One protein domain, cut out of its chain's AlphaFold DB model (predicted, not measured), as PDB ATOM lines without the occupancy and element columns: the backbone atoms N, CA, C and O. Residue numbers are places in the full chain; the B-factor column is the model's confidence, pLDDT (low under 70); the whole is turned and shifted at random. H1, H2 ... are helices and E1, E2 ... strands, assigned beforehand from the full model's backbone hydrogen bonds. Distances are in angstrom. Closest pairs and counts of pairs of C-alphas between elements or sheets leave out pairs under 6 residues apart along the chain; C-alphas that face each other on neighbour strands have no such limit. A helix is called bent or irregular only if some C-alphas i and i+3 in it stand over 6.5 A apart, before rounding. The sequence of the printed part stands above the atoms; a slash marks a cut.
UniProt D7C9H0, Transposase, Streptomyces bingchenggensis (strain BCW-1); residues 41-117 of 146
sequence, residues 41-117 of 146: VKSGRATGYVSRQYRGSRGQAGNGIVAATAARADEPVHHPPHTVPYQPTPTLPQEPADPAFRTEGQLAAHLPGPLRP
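AT A GLANCE: This is residues 41 to 117 of the 146 residues of the protein "Transposase" of Streptomyces bingchenggensis (strain BCW-1) (UniProt D7C9H0). One long bent strand, E2, forms a spine with short strands E1, E4 and E3 paired antiparallel at successive places along it; the short helix H1 packs over E2, and residues 73 to 78 stick out. The 77 printed residues, under half in named elements, hold E1, E2, E3, E4 and H1 in order, a mixed class. The whole is loose, radius of gyration of the C-alphas 14.4 A, spanning 39 by 30 by 20 A.

IN THESE COORDINATES: E2, residues 60 to 74, is 30.7 A long and bends by 117 degrees at residue 63. E1, residues 51 to 55, begins at C-alpha 51 (-28.056, 50.460, -26.191). E3 is residues 77 to 79, E4 83 to 85. H1, residues 104 to 110, ends at C-alpha 110 (-42.117, 39.475, -40.013).

HOW THE PARTS SIT: E1, E2 and E3 form a meander, each strand the antiparallel neighbour of the one before, in two hairpins: N 53 and O 62 are 3.0 A apart, N 74 and O 77 2.9 A. E4 is antiparallel to E2, N 68 to O 84 2.9 A. H1 is on this branched sheet at a height of 8.2 A; its closest C-alpha pair with E2 is Ala 70 and Ala 108, 5.5 A. In H1 every O i to N i+4 pair is within hydrogen-bond range.

THE WHOLE: The farthest C-alphas, Pro 76 and Gln 94, are 44.0 A apart. The printed part has no cut; the E4 to H1 link is long, 18 residues. pLDDT is under 70 in 19 residues, among them 93 to 98 and 112 to 117.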
ATOM      1  N   VAL A  41     -36.060  50.298 -19.370       89.69
ATOM      2  CA  VAL A  41     -34.840  50.974 -18.889       89.69
ATOM      3  C   VAL A  41     -33.873  49.943 -18.358       89.69
ATOM      4  O   VAL A  41     -34.210  49.181 -17.460       89.69
ATOM      5  N   LYS A  42     -32.626  50.000 -18.825       89.31
ATOM      6  CA  LYS A  42     -31.550  49.179 -18.271       89.31
ATOM      7  C   LYS A  42     -30.419  50.050 -17.745       89.31
ATOM      8  O   LYS A  42     -30.029  51.040 -18.370       89.31
ATOM      9  N   SER A  43     -29.875  49.659 -16.600       90.00
ATOM     10  CA  SER A  43     -28.600  50.164 -16.098       90.00
ATOM     11  C   SER A  43     -27.447  49.374 -16.732       90.00
ATOM     12  O   SER A  43     -27.531  48.162 -16.925       90.00
ATOM     13  N   GLY A  44     -26.357  50.063 -17.080       88.19
ATOM     14  CA  GLY A  44     -25.150  49.427 -17.623       88.19
ATOM     15  C   GLY A  44     -25.307  48.842 -19.035       88.19
ATOM     16  O   GLY A  44     -26.178  49.248 -19.794       88.19
ATOM     17  N   ARG A  45     -24.407  47.924 -19.417       85.44
ATOM     18  CA  ARG A  45     -24.310  47.351 -20.782       85.44
ATOM     19  C   ARG A  45     -24.141  45.825 -20.801       85.44
ATOM     20  O   ARG A  45     -23.805  45.259 -21.831       85.44
ATOM     21  N   ALA A  46     -24.304  45.172 -19.650       85.50
ATOM     22  CA  ALA A  46     -24.023  43.743 -19.504       85.50
ATOM     23  C   ALA A  46     -25.083  42.856 -20.179       85.50
ATOM     24  O   ALA A  46     -24.775  41.755 -20.633       85.50
ATOM     25  N   THR A  47     -26.326  43.332 -20.260       84.38
ATOM     26  CA  THR A  47     -27.413  42.616 -20.932       84.38
ATOM     27  C   THR A  47     -27.325  42.823 -22.442       84.38
ATOM     28  O   THR A  47     -27.099  43.939 -22.911       84.38
ATOM     29  N   GLY A  48     -27.530  41.750 -23.210       84.38
ATOM     30  CA  GLY A  48     -27.627  41.830 -24.669       84.38
ATOM     31  C   GLY A  48     -28.711  42.815 -25.116       84.38
ATOM     32  O   GLY A  48     -29.666  43.067 -24.382       84.38
ATOM     33  N   TYR A  49     -28.544  43.377 -26.315       86.75
ATOM     34  CA  TYR A  49     -29.468  44.346 -26.930       86.75
ATOM     35  C   TYR A  49     -29.596  45.694 -26.200       86.75
ATOM     36  O   TYR A  49     -30.320  46.577 -26.659       86.75
ATOM     37  N   VAL A  50     -28.869  45.902 -25.092       90.12
ATOM     38  CA  VAL A  50     -28.833  47.197 -24.410       90.12
ATOM     39  C   VAL A  50     -28.054  48.201 -25.245       90.12
ATOM     40  O   VAL A  50     -26.866  48.029 -25.521       90.12
ATOM     41  N   SER A  51     -28.713  49.299 -25.599       88.56
ATOM     42  CA  SER A  51     -28.056  50.460 -26.191       88.56
ATOM     43  C   SER A  51     -28.836  51.742 -25.891       88.56
ATOM     44  O   SER A  51     -29.841  51.726 -25.176       88.56
ATOM     45  N   ARG A  52     -28.367  52.874 -26.427       87.62
ATOM     46  CA  ARG A  52     -29.095  54.141 -26.352       87.62
ATOM     47  C   ARG A  52     -30.154  54.178 -27.455       87.62
ATOM     48  O   ARG A  52     -29.816  54.393 -28.612       87.62
ATOM     49  N   GLN A  53     -31.415  54.000 -27.078       84.75
ATOM     50  CA  GLN A  53     -32.545  53.841 -28.002       84.75
ATOM     51  C   GLN A  53     -33.641  54.851 -27.674       84.75
ATOM     52  O   GLN A  53     -33.777  55.251 -26.511       84.75
ATOM     53  N   TYR A  54     -34.394  55.287 -28.686       79.00
ATOM     54  CA  TYR A  54     -35.597  56.094 -28.474       79.00
ATOM     55  C   TYR A  54     -36.675  55.240 -27.804       79.00
ATOM     56  O   TYR A  54     -36.750  54.041 -28.043       79.00
ATOM     57  N   ARG A  55     -37.461  55.839 -26.910       74.25
ATOM     58  CA  ARG A  55     -38.541  55.152 -26.196       74.25
ATOM     59  C   ARG A  55     -39.783  56.018 -26.250       74.25
ATOM     60  O   ARG A  55     -39.802  57.061 -25.587       74.25
ATOM     61  N   GLY A  56     -40.798  55.571 -26.988       67.62
ATOM     62  CA  GLY A  56     -42.051  56.307 -27.182       67.62
ATOM     63  C   GLY A  56     -42.695  56.718 -25.858       67.62
ATOM     64  O   GLY A  56     -42.950  57.898 -25.633       67.62
ATOM     65  N   SER A  57     -42.792  55.786 -24.903       64.62
ATOM     66  CA  SER A  57     -43.389  56.021 -23.574       64.62
ATOM     67  C   SER A  57     -42.722  57.115 -22.729       64.62
ATOM     68  O   SER A  57     -43.332  57.621 -21.789       64.62
ATOM     69  N   ARG A  58     -41.470  57.491 -23.026       72.00
ATOM     70  CA  ARG A  58     -40.757  58.576 -22.327       72.00
ATOM     71  C   ARG A  58     -40.458  59.782 -23.215       72.00
ATOM     72  O   ARG A  58     -39.871  60.739 -22.719       72.00
ATOM     73  N   GLY A  59     -40.769  59.714 -24.508       77.62
ATOM     74  CA  GLY A  59     -40.447  60.755 -25.487       77.62
ATOM     75  C   GLY A  59     -38.950  61.066 -25.629       77.62
ATOM     76  O   GLY A  59     -38.594  62.110 -26.170       77.62
ATOM     77  N   GLN A  60     -38.056  60.203 -25.130       80.56
ATOM     78  CA  GLN A  60     -36.618  60.481 -25.082       80.56
ATOM     79  C   GLN A  60     -35.761  59.236 -25.294       80.56
ATOM     80  O   GLN A  60     -36.111  58.123 -24.886       80.56
ATOM     81  N   ALA A  61     -34.577  59.455 -25.868       85.00
ATOM     82  CA  ALA A  61     -33.570  58.419 -26.009       85.00
ATOM     83  C   ALA A  61     -32.814  58.186 -24.697       85.00
ATOM     84  O   ALA A  61     -32.374  59.123 -24.031       85.00
ATOM     85  N   GLY A  62     -32.602  56.923 -24.346       87.75
ATOM     86  CA  GLY A  62     -31.793  56.558 -23.193       87.75
ATOM     87  C   GLY A  62     -31.392  55.096 -23.225       87.75
ATOM     88  O   GLY A  62     -31.732  54.367 -24.152       87.75
ATOM     89  N   ASN A  63     -30.633  54.679 -22.220       90.94
ATOM     90  CA  ASN A  63     -30.126  53.317 -22.169       90.94
ATOM     91  C   ASN A  63     -31.252  52.324 -21.855       90.94
ATOM     92  O   ASN A  63     -32.022  52.523 -20.904       90.94
ATOM     93  N   GLY A  64     -31.363  51.280 -22.666       89.38
ATOM     94  CA  GLY A  64     -32.452  50.325 -22.559       89.38
ATOM     95  C   GLY A  64     -32.449  49.274 -23.653       89.38
ATOM     96  O   GLY A  64     -31.578  49.258 -24.526       89.38
ATOM     97  N   ILE A  65     -33.450  48.406 -23.579       89.56
ATOM     98  CA  ILE A  65     -33.776  47.404 -24.595       89.56
ATOM     99  C   ILE A  65     -35.135  47.785 -25.163       89.56
ATOM    100  O   ILE A  65     -36.005  48.195 -24.398       89.56
ATOM    101  N   VAL A  66     -35.304  47.642 -26.470       86.62
ATOM    102  CA  VAL A  66     -36.595  47.746 -27.151       86.62
ATOM    103  C   VAL A  66     -36.923  46.373 -27.714       86.62
ATOM    104  O   VAL A  66     -36.027  45.667 -28.180       86.62
ATOM    105  N   ALA A  67     -38.181  45.966 -27.629       86.44
ATOM    106  CA  ALA A  67     -38.670  44.755 -28.258       86.44
ATOM    107  C   ALA A  67     -39.835  45.092 -29.183       86.44
ATOM    108  O   ALA A  67     -40.792  45.733 -28.758       86.44
ATOM    109  N   ALA A  68     -39.742  44.622 -30.423       84.62
ATOM    110  CA  ALA A  68     -40.826  44.692 -31.382       84.62
ATOM    111  C   ALA A  68     -41.858  43.605 -31.062       84.62
ATOM    112  O   ALA A  68     -41.517  42.461 -30.734       84.62
ATOM    113  N   THR A  69     -43.128  43.958 -31.185       80.19
ATOM    114  CA  THR A  69     -44.281  43.085 -30.983       80.19
ATOM    115  C   THR A  69     -45.303  43.304 -32.093       80.19
ATOM    116  O   THR A  69     -45.291  44.313 -32.793       80.19
ATOM    117  N   ALA A  70     -46.182  42.330 -32.290       75.56
ATOM    118  CA  ALA A  70     -47.327  42.460 -33.179       75.56
ATOM    119  C   ALA A  70     -48.555  41.948 -32.430       75.56
ATOM    120  O   ALA A  70     -48.857  40.761 -32.482       75.56
ATOM    121  N   ALA A  71     -49.212  42.811 -31.661       75.81
ATOM    122  CA  ALA A  71     -50.352  42.435 -30.840       75.81
ATOM    123  C   ALA A  71     -51.573  42.102 -31.697       75.81
ATOM    124  O   ALA A  71     -51.871  42.790 -32.667       75.81
ATOM    125  N   ARG A  72     -52.305  41.049 -31.334       73.12
ATOM    126  CA  ARG A  72     -53.652  40.843 -31.867       73.12
ATOM    127  C   ARG A  72     -54.632  41.602 -30.985       73.12
ATOM    128  O   ARG A  72     -54.577  41.451 -29.764       73.12
ATOM    129  N   ALA A  73     -55.507  42.375 -31.613       73.00
ATOM    130  CA  ALA A  73     -56.597  43.074 -30.958       73.00
ATOM    131  C   ALA A  73     -57.930  42.661 -31.594       73.00
ATOM    132  O   ALA A  73     -58.187  42.939 -32.768       73.00
ATOM    133  N   ASP A  74     -58.766  42.029 -30.776       71.75
ATOM    134  CA  ASP A  74     -60.180  41.749 -31.018       71.75
ATOM    135  C   ASP A  74     -60.971  42.471 -29.901       71.75
ATOM    136  O   ASP A  74     -60.397  42.790 -28.858       71.75
ATOM    137  N   GLU A  75     -62.277  42.715 -30.069       63.50
ATOM    138  CA  GLU A  75     -63.094  43.485 -29.102       63.50
ATOM    139  C   GLU A  75     -62.922  43.056 -27.619       63.50
ATOM    140  O   GLU A  75     -62.830  43.936 -26.763       63.50
ATOM    141  N   PRO A  76     -62.797  41.749 -27.282       66.69
ATOM    142  CA  PRO A  76     -62.576  41.308 -25.905       66.69
ATOM    143  C   PRO A  76     -61.116  40.967 -25.550       66.69
ATOM    144  O   PRO A  76     -60.835  40.707 -24.378       66.69
ATOM    145  N   VAL A  77     -60.180  40.921 -26.510       69.69
ATOM    146  CA  VAL A  77     -58.845  40.329 -26.292       69.69
ATOM    147  C   VAL A  77     -57.732  41.141 -26.955       69.69
ATOM    148  O   VAL A  77     -57.689  41.284 -28.173       69.69
ATOM    149  N   HIS A  78     -56.755  41.561 -26.147       73.38
ATOM    150  CA  HIS A  78     -55.499  42.157 -26.601       73.38
ATOM    151  C   HIS A  78     -54.308  41.355 -26.061       73.38
ATOM    152  O   HIS A  78     -54.084  41.323 -24.849       73.38
ATOM    153  N   HIS A  79     -53.539  40.691 -26.931       68.44
ATOM    154  CA  HIS A  79     -52.325  39.983 -26.504       68.44
ATOM    155  C   HIS A  79     -51.218  39.980 -27.570       68.44
ATOM    156  O   HIS A  79     -51.500  39.754 -28.750       68.44
ATOM    157  N   PRO A  80     -49.940  40.168 -27.175       70.38
ATOM    158  CA  PRO A  80     -48.804  39.989 -28.064       70.38
ATOM    159  C   PRO A  80     -48.506  38.491 -28.208       70.38
ATOM    160  O   PRO A  80     -48.174  37.831 -27.217       70.38
ATOM    161  N   PRO A  81     -48.607  37.922 -29.412       69.56
ATOM    162  CA  PRO A  81     -48.322  36.521 -29.645       69.56
ATOM    163  C   PRO A  81     -46.821  36.236 -29.699       69.56
ATOM    164  O   PRO A  81     -46.367  35.237 -29.152       69.56
ATOM    165  N   HIS A  82     -46.036  37.148 -30.268       76.19
ATOM    166  CA  HIS A  82     -44.584  37.062 -30.302       76.19
ATOM    167  C   HIS A  82     -43.972  38.420 -29.965       76.19
ATOM    168  O   HIS A  82     -44.535  39.475 -30.272       76.19
ATOM    169  N   THR A  83     -42.807  38.364 -29.330       79.44
ATOM    170  CA  THR A  83     -41.990  39.516 -28.963       79.44
ATOM    171  C   THR A  83     -40.560  39.199 -29.355       79.44
ATOM    172  O   THR A  83     -40.039  38.157 -28.962       79.44
ATOM    173  N   VAL A  84     -39.923  40.085 -30.112       84.25
ATOM    174  CA  VAL A  84     -38.531  39.922 -30.538       84.25
ATOM    175  C   VAL A  84     -37.733  41.149 -30.104       84.25
ATOM    176  O   VAL A  84     -38.129  42.271 -30.426       84.25
ATOM    177  N   PRO A  85     -36.613  40.978 -29.375       86.06
ATOM    178  CA  PRO A  85     -35.721  42.084 -29.061       86.06
ATOM    179  C   PRO A  85     -35.223  42.752 -30.344       86.06
ATOM    180  O   PRO A  85     -34.709  42.085 -31.243       86.06
ATOM    181  N   TYR A  86     -35.342  44.072 -30.424       86.00
ATOM    182  CA  TYR A  86     -34.698  44.838 -31.478       86.00
ATOM    183  C   TYR A  86     -33.191  44.858 -31.219       86.00
ATOM    184  O   TYR A  86     -32.738  45.147 -30.107       86.00
ATOM    185  N   GLN A  87     -32.410  44.517 -32.247       86.56
ATOM    186  CA  GLN A  87     -30.956  44.522 -32.175       86.56
ATOM    187  C   GLN A  87     -30.405  45.835 -32.742       86.56
ATOM    188  O   GLN A  87     -30.365  46.016 -33.960       86.56
ATOM    189  N   PRO A  88     -29.959  46.761 -31.878       80.56
ATOM    190  CA  PRO A  88     -29.471  48.055 -32.321       80.56
ATOM    191  C   PRO A  88     -28.110  47.915 -33.010       80.56
ATOM    192  O   PRO A  88     -27.256  47.137 -32.580       80.56
ATOM    193  N   THR A  89     -27.874  48.726 -34.042       79.38
ATOM    194  CA  THR A  89     -26.668  48.674 -34.884       79.38
ATOM    195  C   THR A  89     -25.338  48.643 -34.124       79.38
ATOM    196  O   THR A  89     -24.512  47.804 -34.467       79.38
ATOM    197  N   PRO A  90     -25.125  49.431 -33.048       74.56
ATOM    198  CA  PRO A  90     -23.863  49.404 -32.298       74.56
ATOM    199  C   PRO A  90     -23.597  48.092 -31.541       74.56
ATOM    200  O   PRO A  90     -22.563  47.939 -30.897       74.56
ATOM    201  N   THR A  91     -24.569  47.174 -31.527       70.06
ATOM    202  CA  THR A  91     -24.433  45.825 -30.958       70.06
ATOM    203  C   THR A  91     -24.235  44.750 -32.028       70.06
ATOM    204  O   THR A  91     -24.093  43.578 -31.679       70.06
ATOM    205  N   LEU A  92     -24.241  45.120 -33.314       73.81
ATOM    206  CA  LEU A  92     -23.967  44.207 -34.421       73.81
ATOM    207  C   LEU A  92     -22.458  44.103 -34.691       73.81
ATOM    208  O   LEU A  92     -21.735  45.081 -34.496       73.81
ATOM    209  N   PRO A  93     -21.966  42.938 -35.156       68.00
ATOM    210  CA  PRO A  93     -20.550  42.748 -35.473       68.00
ATOM    211  C   PRO A  93     -20.047  43.651 -36.608       68.00
ATOM    212  O   PRO A  93     -18.865  43.990 -36.633       68.00
ATOM    213  N   GLN A  94     -20.924  44.026 -37.548       59.62
ATOM    214  CA  GLN A  94     -20.611  44.909 -38.673       59.62
ATOM    215  C   GLN A  94     -21.664  46.023 -38.763       59.62
ATOM    216  O   GLN A  94     -22.743  45.821 -39.301       59.62
ATOM    217  N   GLU A  95     -21.396  47.200 -38.198       60.50
ATOM    218  CA  GLU A  95     -22.321  48.349 -38.218       60.50
ATOM    219  C   GLU A  95     -22.847  48.707 -39.644       60.50
ATOM    220  O   GLU A  95     -22.232  48.324 -40.639       60.50
ATOM    221  N   PRO A  96     -23.891  49.564 -39.770       54.91
ATOM    222  CA  PRO A  96     -25.241  49.388 -40.377       54.91
ATOM    223  C   PRO A  96     -25.411  48.628 -41.707       54.91
ATOM    224  O   PRO A  96     -26.541  48.472 -42.163       54.91
ATOM    225  N   ALA A  97     -24.338  48.160 -42.333       60.34
ATOM    226  CA  ALA A  97     -24.364  47.319 -43.522       60.34
ATOM    227  C   ALA A  97     -24.596  45.827 -43.210       60.34
ATOM    228  O   ALA A  97     -24.622  45.028 -44.146       60.34
ATOM    229  N   ASP A  98     -24.762  45.442 -41.935       67.94
ATOM    230  CA  ASP A  98     -25.078  44.057 -41.578       67.94
ATOM    231  C   ASP A  98     -26.369  43.607 -42.287       67.94
ATOM    232  O   ASP A  98     -27.440  44.171 -42.030       67.94
ATOM    233  N   PRO A  99     -26.330  42.570 -43.140       71.75
ATOM    234  CA  PRO A  99     -27.534  42.029 -43.758       71.75
ATOM    235  C   PRO A  99     -28.512  41.428 -42.736       71.75
ATOM    236  O   PRO A  99     -29.670  41.184 -43.085       71.75
ATOM    237  N   ALA A 100     -28.086  41.188 -41.491       73.50
ATOM    238  CA  ALA A 100     -28.940  40.780 -40.382       73.50
ATOM    239  C   ALA A 100     -29.656  41.956 -39.698       73.50
ATOM    240  O   ALA A 100     -30.604  41.720 -38.948       73.50
ATOM    241  N   PHE A 101     -29.264  43.212 -39.958       80.19
ATOM    242  CA  PHE A 101     -29.969  44.366 -39.407       80.19
ATOM    243  C   PHE A 101     -31.418  44.391 -39.902       80.19
ATOM    244  O   PHE A 101     -31.710  44.233 -41.093       80.19
ATOM    245  N   ARG A 102     -32.345  44.589 -38.971       81.25
ATOM    246  CA  ARG A 102     -33.771  44.753 -39.240       81.25
ATOM    247  C   ARG A 102     -34.254  45.950 -38.455       81.25
ATOM    248  O   ARG A 102     -33.962  46.046 -37.267       81.25
ATOM    249  N   THR A 103     -35.005  46.839 -39.097       80.38
ATOM    250  CA  THR A 103     -35.739  47.868 -38.359       80.38
ATOM    251  C   THR A 103     -36.797  47.208 -37.485       80.38
ATOM    252  O   THR A 103     -37.260  46.103 -37.767       80.38
ATOM    253  N   GLU A 104     -37.228  47.898 -36.443       74.62
ATOM    254  CA  GLU A 104     -38.323  47.448 -35.586       74.62
ATOM    255  C   GLU A 104     -39.595  47.132 -36.392       74.62
ATOM    256  O   GLU A 104     -40.220  46.097 -36.185       74.62
ATOM    257  N   GLY A 105     -39.910  47.950 -37.404       73.44
ATOM    258  CA  GLY A 105     -41.051  47.719 -38.298       73.44
ATOM    259  C   GLY A 105     -40.879  46.496 -39.183       73.44
ATOM    260  O   GLY A 105     -41.831  45.754 -39.406       73.44
ATOM    261  N   GLN A 106     -39.655  46.224 -39.642       77.69
ATOM    262  CA  GLN A 106     -39.355  44.970 -40.324       77.69
ATOM    263  C   GLN A 106     -39.497  43.785 -39.369       77.69
ATOM    264  O   GLN A 106     -40.072  42.781 -39.774       77.69
ATOM    265  N   LEU A 107     -39.040  43.888 -38.120       78.81
ATOM    266  CA  LEU A 107     -39.237  42.832 -37.127       78.81
ATOM    267  C   LEU A 107     -40.729  42.580 -36.908       78.81
ATOM    268  O   LEU A 107     -41.175  41.460 -37.125       78.81
ATOM    269  N   ALA A 108     -41.515  43.610 -36.602       74.75
ATOM    270  CA  ALA A 108     -42.947  43.482 -36.355       74.75
ATOM    271  C   ALA A 108     -43.732  42.960 -37.576       74.75
ATOM    272  O   ALA A 108     -44.649  42.156 -37.423       74.75
ATOM    273  N   ALA A 109     -43.352  43.351 -38.797       71.81
ATOM    274  CA  ALA A 109     -43.975  42.860 -40.027       71.81
ATOM    275  C   ALA A 109     -43.692  41.375 -40.316       71.81
ATOM    276  O   ALA A 109     -44.501  40.725 -40.985       71.81
ATOM    277  N   HIS A 110     -42.546  40.867 -39.848       71.44
ATOM    278  CA  HIS A 110     -42.117  39.475 -40.013       71.44
ATOM    279  C   HIS A 110     -42.352  38.626 -38.765       71.44
ATOM    280  O   HIS A 110     -42.102  37.421 -38.812       71.44
ATOM    281  N   LEU A 111     -42.847  39.216 -37.671       70.62
ATOM    282  CA  LEU A 111     -43.367  38.427 -36.571       70.62
ATOM    283  C   LEU A 111     -44.487  37.568 -37.148       70.62
ATOM    284  O   LEU A 111     -45.414  38.119 -37.757       70.62
ATOM    285  N   PRO A 112     -44.420  36.236 -36.996       59.34
ATOM    286  CA  PRO A 112     -45.571  35.424 -37.296       59.34
ATOM    287  C   PRO A 112     -46.683  35.962 -36.401       59.34
ATOM    288  O   PRO A 112     -46.661  35.811 -35.183       59.34
ATOM    289  N   GLY A 113     -47.676  36.625 -36.995       55.59
ATOM    290  CA  GLY A 113     -48.996  36.542 -36.401       55.59
ATOM    291  C   GLY A 113     -49.234  35.040 -36.271       55.59
ATOM    292  O   GLY A 113     -48.969  34.337 -37.250       55.59
ATOM    293  N   PRO A 114     -49.615  34.502 -35.107       50.91
ATOM    294  CA  PRO A 114     -49.964  33.101 -34.977       50.91
ATOM    295  C   PRO A 114     -51.282  32.931 -35.725       50.91
ATOM    296  O   PRO A 114     -52.363  32.918 -35.144       50.91
ATOM    297  N   LEU A 115     -51.155  32.933 -37.041       52.72
ATOM    298  CA  LEU A 115     -52.183  32.826 -38.031       52.72
ATOM    299  C   LEU A 115     -52.126  31.370 -38.421       52.72
ATOM    300  O   LEU A 115     -51.140  30.898 -38.997       52.72
ATOM    301  N   ARG A 116     -53.170  30.633 -38.066       52.38
ATOM    302  CA  ARG A 116     -53.380  29.352 -38.724       52.38
ATOM    303  C   ARG A 116     -53.578  29.639 -40.216       52.38
ATOM    304  O   ARG A 116     -54.082  30.704 -40.564       52.38
ATOM    305  N   PRO A 117     -53.250  28.700 -41.113       47.03
ATOM    306  CA  PRO A 117     -53.532  28.852 -42.543       47.03
ATOM    307  C   PRO A 117     -55.004  29.183 -42.860       47.03
ATOM    308  O   PRO A 117     -55.299  29.689 -43.937       47.03
TER     309      PRO A 117